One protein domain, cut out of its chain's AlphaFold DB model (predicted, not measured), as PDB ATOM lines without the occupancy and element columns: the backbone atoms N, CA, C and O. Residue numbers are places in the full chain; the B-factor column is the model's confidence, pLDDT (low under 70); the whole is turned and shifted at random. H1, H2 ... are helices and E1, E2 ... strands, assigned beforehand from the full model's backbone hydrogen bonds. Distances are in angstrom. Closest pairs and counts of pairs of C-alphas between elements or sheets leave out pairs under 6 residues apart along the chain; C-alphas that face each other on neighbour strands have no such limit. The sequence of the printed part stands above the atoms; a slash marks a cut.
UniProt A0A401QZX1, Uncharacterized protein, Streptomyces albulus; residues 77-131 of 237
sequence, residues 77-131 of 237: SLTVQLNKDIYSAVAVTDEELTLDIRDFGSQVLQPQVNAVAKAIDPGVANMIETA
ATOM      1  N   SER A  77     187.394 193.035 156.210       74.19
ATOM      2  CA  SER A  77     187.319 192.080 157.316       74.19
ATOM      3  C   SER A  77     187.078 190.662 156.807       74.19
ATOM      4  O   SER A  77     186.275 190.439 155.902       74.19
ATOM      5  N   LEU A  78     187.790 189.696 157.387       75.56
ATOM      6  CA  LEU A  78     187.667 188.273 157.086       75.56
ATOM      7  C   LEU A  78     187.227 187.530 158.345       75.56
ATOM      8  O   LEU A  78     187.932 187.543 159.347       75.56
ATOM      9  N   THR A  79     186.090 186.843 158.294       75.44
ATOM     10  CA  THR A  79     185.606 186.039 159.425       75.44
ATOM     11  C   THR A  79     186.064 184.590 159.288       75.44
ATOM     12  O   THR A  79     185.750 183.926 158.301       75.44
ATOM     13  N   VAL A  80     186.780 184.096 160.296       77.31
ATOM     14  CA  VAL A  80     187.194 182.694 160.445       77.31
ATOM     15  C   VAL A  80     186.233 182.010 161.414       77.31
ATOM     16  O   VAL A  80     185.946 182.565 162.470       77.31
ATOM     17  N   GLN A  81     185.725 180.826 161.067       79.12
ATOM     18  CA  GLN A  81     184.791 180.054 161.898       79.12
ATOM     19  C   GLN A  81     185.354 178.666 162.206       79.12
ATOM     20  O   GLN A  81     185.861 177.998 161.303       79.12
ATOM     21  N   LEU A  82     185.210 178.213 163.453       75.69
ATOM     22  CA  LEU A  82     185.420 176.813 163.825       75.69
ATOM     23  C   LEU A  82     184.166 176.007 163.464       75.69
ATOM     24  O   LEU A  82     183.077 176.293 163.947       75.69
ATOM     25  N   ASN A  83     184.306 175.016 162.583       76.62
ATOM     26  CA  ASN A  83     183.163 174.315 161.983       76.62
ATOM     27  C   ASN A  83     183.165 172.792 162.173       76.62
ATOM     28  O   ASN A  83     182.144 172.155 161.913       76.62
ATOM     29  N   LYS A  84     184.291 172.189 162.564       74.69
ATOM     30  CA  LYS A  84     184.451 170.733 162.629       74.69
ATOM     31  C   LYS A  84     185.140 170.318 163.919       74.69
ATOM     32  O   LYS A  84     186.182 170.866 164.261       74.69
ATOM     33  N   ASP A  85     184.576 169.296 164.550       78.25
ATOM     34  CA  ASP A  85     185.183 168.547 165.646       78.25
ATOM     35  C   ASP A  85     185.461 167.117 165.159       78.25
ATOM     36  O   ASP A  85     184.543 166.395 164.760       78.25
ATOM     37  N   ILE A  86     186.739 166.745 165.088       79.00
ATOM     38  CA  ILE A  86     187.184 165.450 164.567       79.00
ATOM     39  C   ILE A  86     187.515 164.559 165.760       79.00
ATOM     40  O   ILE A  86     188.476 164.817 166.479       79.00
ATOM     41  N   TYR A  87     186.758 163.475 165.927       80.44
ATOM     42  CA  TYR A  87     186.965 162.514 167.007       80.44
ATOM     43  C   TYR A  87     187.075 161.079 166.484       80.44
ATOM     44  O   TYR A  87     186.519 160.726 165.443       80.44
ATOM     45  N   SER A  88     187.778 160.237 167.241       80.00
ATOM     46  CA  SER A  88     187.788 158.783 167.077       80.00
ATOM     47  C   SER A  88     187.451 158.152 168.420       80.00
ATOM     48  O   SER A  88     188.145 158.390 169.406       80.00
ATOM     49  N   ALA A  89     186.361 157.389 168.474       77.81
ATOM     50  CA  ALA A  89     185.890 156.736 169.688       77.81
ATOM     51  C   ALA A  89     185.814 155.225 169.460       77.81
ATOM     52  O   ALA A  89     185.130 154.764 168.548       77.81
ATOM     53  N   VAL A  90     186.505 154.461 170.306       78.06
ATOM     54  CA  VAL A  90     186.389 152.999 170.366       78.06
ATOM     55  C   VAL A  90     185.919 152.640 171.767       78.06
ATOM     56  O   VAL A  90     186.573 152.994 172.747       78.06
ATOM     57  N   ALA A  91     184.774 151.967 171.856       78.12
ATOM     58  CA  ALA A  91     184.311 151.383 173.104       78.12
ATOM     59  C   ALA A  91     185.069 150.072 173.334       78.12
ATOM     60  O   ALA A  91     185.084 149.220 172.451       78.12
ATOM     61  N   VAL A  92     185.699 149.943 174.498       77.06
ATOM     62  CA  VAL A  92     186.392 148.726 174.939       77.06
ATOM     63  C   VAL A  92     185.687 148.246 176.198       77.06
ATOM     64  O   VAL A  92     185.437 149.058 177.095       77.06
ATOM     65  N   THR A  93     185.322 146.966 176.255       81.44
ATOM     66  CA  THR A  93     184.703 146.398 177.461       81.44
ATOM     67  C   THR A  93     185.757 146.037 178.510       81.44
ATOM     68  O   THR A  93     186.947 145.925 178.211       81.44
ATOM     69  N   ASP A  94     185.340 145.876 179.768       70.81
ATOM     70  CA  ASP A  94     186.270 145.563 180.866       70.81
ATOM     71  C   ASP A  94     186.869 144.153 180.706       70.81
ATOM     72  O   ASP A  94     188.035 143.907 181.025       70.81
ATOM     73  N   GLU A  95     186.106 143.229 180.117       76.00
ATOM     74  CA  GLU A  95     186.577 141.890 179.769       76.00
ATOM     75  C   GLU A  95     187.667 141.934 178.688       76.00
ATOM     76  O   GLU A  95     188.710 141.301 178.842       76.00
ATOM     77  N   GLU A  96     187.480 142.734 177.637       72.38
ATOM     78  CA  GLU A  96     188.468 142.900 176.561       72.38
ATOM     79  C   GLU A  96     189.742 143.597 177.068       72.38
ATOM     80  O   GLU A  96     190.857 143.223 176.696       72.38
ATOM     81  N   LEU A  97     189.597 144.583 177.963       72.56
ATOM     82  CA  LEU A  97     190.722 145.321 178.544       72.56
ATOM     83  C   LEU A  97     191.586 144.457 179.470       72.56
ATOM     84  O   LEU A  97     192.788 144.696 179.580       72.56
ATOM     85  N   THR A  98     190.994 143.460 180.128       67.50
ATOM     86  CA  THR A  98     191.694 142.602 181.095       67.50
ATOM     87  C   THR A  98     192.187 141.281 180.510       67.50
ATOM     88  O   THR A  98     193.216 140.777 180.967       67.50
ATOM     89  N   LEU A  99     191.491 140.712 179.519       68.25
ATOM     90  CA  LEU A  99     191.773 139.368 179.000       68.25
ATOM     91  C   LEU A  99     192.405 139.363 177.602       68.25
ATOM     92  O   LEU A  99     193.239 138.496 177.332       68.25
ATOM     93  N   ASP A 100     192.062 140.327 176.742       69.56
ATOM     94  CA  ASP A 100     192.425 140.290 175.317       69.56
ATOM     95  C   ASP A 100     193.490 141.329 174.926       69.56
ATOM     96  O   ASP A 100     194.343 141.070 174.066       69.56
ATOM     97  N   ILE A 101     193.491 142.496 175.573       72.50
ATOM     98  CA  ILE A 101     194.418 143.591 175.274       72.50
ATOM     99  C   ILE A 101     195.714 143.420 176.074       72.50
ATOM    100  O   ILE A 101     195.743 143.517 177.298       72.50
ATOM    101  N   ARG A 102     196.828 143.201 175.364       75.00
ATOM    102  CA  ARG A 102     198.163 143.099 175.987       75.00
ATOM    103  C   ARG A 102     198.771 144.462 176.278       75.00
ATOM    104  O   ARG A 102     199.456 144.627 177.282       75.00
ATOM    105  N   ASP A 103     198.553 145.413 175.378       76.31
ATOM    106  CA  ASP A 103     199.019 146.786 175.521       76.31
ATOM    107  C   ASP A 103     198.000 147.740 174.902       76.31
ATOM    108  O   ASP A 103     197.902 147.889 173.685       76.31
ATOM    109  N   PHE A 104     197.246 148.408 175.769       71.69
ATOM    110  CA  PHE A 104     196.232 149.381 175.379       71.69
ATOM    111  C   PHE A 104     196.822 150.555 174.579       71.69
ATOM    112  O   PHE A 104     196.160 151.103 173.694       71.69
ATOM    113  N   GLY A 105     198.077 150.927 174.850       71.75
ATOM    114  CA  GLY A 105     198.742 152.046 174.190       71.75
ATOM    115  C   GLY A 105     198.960 151.789 172.701       71.75
ATOM    116  O   GLY A 105     198.487 152.554 171.863       71.75
ATOM    117  N   SER A 106     199.639 150.693 172.360       74.56
ATOM    118  CA  SER A 106     199.909 150.346 170.959       74.56
ATOM    119  C   SER A 106     198.684 149.801 170.218       74.56
ATOM    120  O   SER A 106     198.542 150.043 169.021       74.56
ATOM    121  N   GLN A 107     197.782 149.088 170.903       72.06
ATOM    122  CA  GLN A 107     196.671 148.397 170.239       72.06
ATOM    123  C   GLN A 107     195.416 149.259 170.061       72.06
ATOM    124  O   GLN A 107     194.664 149.023 169.119       72.06
ATOM    125  N   VAL A 108     195.180 150.249 170.929       76.69
ATOM    126  CA  VAL A 108     193.950 151.064 170.901       76.69
ATOM    127  C   VAL A 108     194.265 152.546 170.745       76.69
ATOM    128  O   VAL A 108     193.734 153.200 169.849       76.69
ATOM    129  N   LEU A 109     195.159 153.086 171.573       79.81
ATOM    130  CA  LEU A 109     195.426 154.524 171.584       79.81
ATOM    131  C   LEU A 109     196.166 154.979 170.316       79.81
ATOM    132  O   LEU A 109     195.765 155.952 169.682       79.81
ATOM    133  N   GLN A 110     197.199 154.249 169.893       79.31
ATOM    134  CA  GLN A 110     197.957 154.569 168.682       79.31
ATOM    135  C   GLN A 110     197.092 154.606 167.403       79.31
ATOM    136  O   GLN A 110     197.154 155.608 166.687       79.31
ATOM    137  N   PRO A 111     196.239 153.605 167.097       81.12
ATOM    138  CA  PRO A 111     195.369 153.690 165.925       81.12
ATOM    139  C   PRO A 111     194.301 154.787 166.037       81.12
ATOM    140  O   PRO A 111     193.925 155.353 165.012       81.12
ATOM    141  N   GLN A 112     193.832 155.136 167.242       80.56
ATOM    142  CA  GLN A 112     192.918 156.271 167.425       80.56
ATOM    143  C   GLN A 112     193.580 157.606 167.068       80.56
ATOM    144  O   GLN A 112     192.992 158.397 166.331       80.56
ATOM    145  N   VAL A 113     194.810 157.835 167.537       79.19
ATOM    146  CA  VAL A 113     195.581 159.050 167.225       79.19
ATOM    147  C   VAL A 113     195.844 159.147 165.724       79.19
ATOM    148  O   VAL A 113     195.586 160.188 165.121       79.19
ATOM    149  N   ASN A 114     196.258 158.045 165.097       78.38
ATOM    150  CA  ASN A 114     196.487 157.997 163.653       78.38
ATOM    151  C   ASN A 114     195.196 158.232 162.849       78.38
ATOM    152  O   ASN A 114     195.222 158.866 161.795       78.38
ATOM    153  N   ALA A 115     194.043 157.757 163.332       79.00
ATOM    154  CA  ALA A 115     192.759 158.007 162.681       79.00
ATOM    155  C   ALA A 115     192.383 159.498 162.696       79.00
ATOM    156  O   ALA A 115     191.909 160.014 161.683       79.00
ATOM    157  N   VAL A 116     192.633 160.195 163.811       80.00
ATOM    158  CA  VAL A 116     192.417 161.646 163.912       80.00
ATOM    159  C   VAL A 116     193.398 162.399 163.011       80.00
ATOM    160  O   VAL A 116     192.961 163.240 162.227       80.00
ATOM    161  N   ALA A 117     194.691 162.051 163.040       74.62
ATOM    162  CA  ALA A 117     195.707 162.654 162.170       74.62
ATOM    163  C   ALA A 117     195.326 162.526 160.686       74.62
ATOM    164  O   ALA A 117     195.227 163.515 159.961       74.62
ATOM    165  N   LYS A 118     194.994 161.307 160.248       76.88
ATOM    166  CA  LYS A 118     194.598 161.021 158.866       76.88
ATOM    167  C   LYS A 118     193.304 161.718 158.445       76.88
ATOM    168  O   LYS A 118     193.097 161.919 157.255       76.88
ATOM    169  N   ALA A 119     192.413 162.053 159.374       79.25
ATOM    170  CA  ALA A 119     191.168 162.751 159.055       79.25
ATOM    171  C   ALA A 119     191.366 164.263 158.847       79.25
ATOM    172  O   ALA A 119     190.605 164.876 158.091       79.25
ATOM    173  N   ILE A 120     192.386 164.861 159.471       80.12
ATOM    174  CA  ILE A 120     192.679 166.297 159.362       80.12
ATOM    175  C   ILE A 120     193.156 166.656 157.948       80.12
ATOM    176  O   ILE A 120     192.614 167.583 157.341       80.12
ATOM    177  N   ASP A 121     194.104 165.905 157.384       75.81
ATOM    178  CA  ASP A 121     194.733 166.232 156.094       75.81
ATOM    179  C   ASP A 121     193.745 166.287 154.902       75.81
ATOM    180  O   ASP A 121     193.730 167.291 154.181       75.81
ATOM    181  N   PRO A 122     192.825 165.319 154.708       74.31
ATOM    182  CA  PRO A 122     191.764 165.421 153.707       74.31
ATOM    183  C   PRO A 122     190.808 166.588 153.972       74.31
ATOM    184  O   PRO A 122     190.227 167.143 153.040       74.31
ATOM    185  N   GLY A 123     190.608 166.969 155.236       76.00
ATOM    186  CA  GLY A 123     189.817 168.142 155.601       76.00
ATOM    187  C   GLY A 123     190.430 169.431 155.053       76.00
ATOM    188  O   GLY A 123     189.722 170.227 154.432       76.00
ATOM    189  N   VAL A 124     191.745 169.587 155.223       75.31
ATOM    190  CA  VAL A 124     192.524 170.707 154.678       75.31
ATOM    191  C   VAL A 124     192.525 170.672 153.149       75.31
ATOM    192  O   VAL A 124     192.220 171.685 152.521       75.31
ATOM    193  N   ALA A 125     192.763 169.507 152.539       73.56
ATOM    194  CA  ALA A 125     192.733 169.345 151.084       73.56
ATOM    195  C   ALA A 125     191.373 169.740 150.482       73.56
ATOM    196  O   ALA A 125     191.321 170.486 149.507       73.56
ATOM    197  N   ASN A 126     190.263 169.322 151.096       77.25
ATOM    198  CA  ASN A 126     188.918 169.698 150.651       77.25
ATOM    199  C   ASN A 126     188.648 171.203 150.789       77.25
ATOM    200  O   ASN A 126     188.006 171.793 149.923       77.25
ATOM    201  N   MET A 127     189.112 171.838 151.870       73.31
ATOM    202  CA  MET A 127     188.970 173.288 152.049       73.31
ATOM    203  C   MET A 127     189.755 174.057 150.988       73.31
ATOM    204  O   MET A 127     189.252 175.033 150.439       73.31
ATOM    205  N   ILE A 128     190.961 173.581 150.678       71.56
ATOM    206  CA  ILE A 128     191.759 174.082 149.567       71.56
ATOM    207  C   ILE A 128     190.928 173.904 148.279       71.56
ATOM    208  O   ILE A 128     190.590 174.901 147.654       71.56
ATOM    209  N   GLU A 129     190.460 172.695 147.942       70.62
ATOM    210  CA  GLU A 129     189.707 172.387 146.702       70.62
ATOM    211  C   GLU A 129     188.403 173.161 146.490       70.62
ATOM    212  O   GLU A 129     188.018 173.391 145.343       70.62
ATOM    213  N   THR A 130     187.723 173.546 147.568       66.12
ATOM    214  CA  THR A 130     186.398 174.186 147.523       66.12
ATOM    215  C   THR A 130     186.437 175.705 147.645       66.12
ATOM    216  O   THR A 130     185.401 176.353 147.478       66.12
ATOM    217  N   ALA A 131     187.599 176.297 147.926       65.44
ATOM    218  CA  ALA A 131     187.705 177.740 148.073       65.44
ATOM    219  C   ALA A 131     187.460 178.481 146.739       65.44
ATOM    220  O   ALA A 131     187.675 177.962 145.644       65.44
TER     221      ALA A 131
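Overview. This is residues 77 to 131 of the 237 residues of an uncharacterized protein of Streptomyces albulus (UniProt A0A401QZX1). One long helix, H2, and an extended strand-like run, residues 77 to 93, make the two arms of a long, loose U, with the short helix H1 at the turn. Residues 77 to 83, with strand E1, stick out at the open end. The printed part has 55 residues in the order E1, H1, H2, is mostly helix, and is an extended rod with a radius of gyration of the C-alphas of 16.8 A, spanning 56 by 16 by 13 A.

Arrangement. H2, residues 104 to 130, is close to but not clearly touching H1, residues 94 to 100; their closest C-alphas, those of Leu 97 and Phe 104, are 7.5 A apart. Their lines are about perpendicular, at 76 degrees. E1, residues 77 to 81, is apart from H2 and from H1, and pairs with no named strand. Every O i to N i+4 pair is within hydrogen-bond range in H1, and 18 of 23 in H2.

Along the chain. H2 measures 38.6 A, from C-alpha 104 at (196.232, 149.381, 175.379) to C-alpha 130 at (186.398, 174.186, 147.523). H1 measures 9.8 A and E1 13.1 A, from C-alpha 77 at (187.319, 192.080, 157.316).

Size, cuts and confidence. The C-alphas farthest apart, those of Ser 77 and Leu 99, are 57.2 A apart. The printed part has no cut; the link E1 to H1 is long and H1 to H2 tight. Residues 98 to 100 and 130 to 131 have pLDDT under 70.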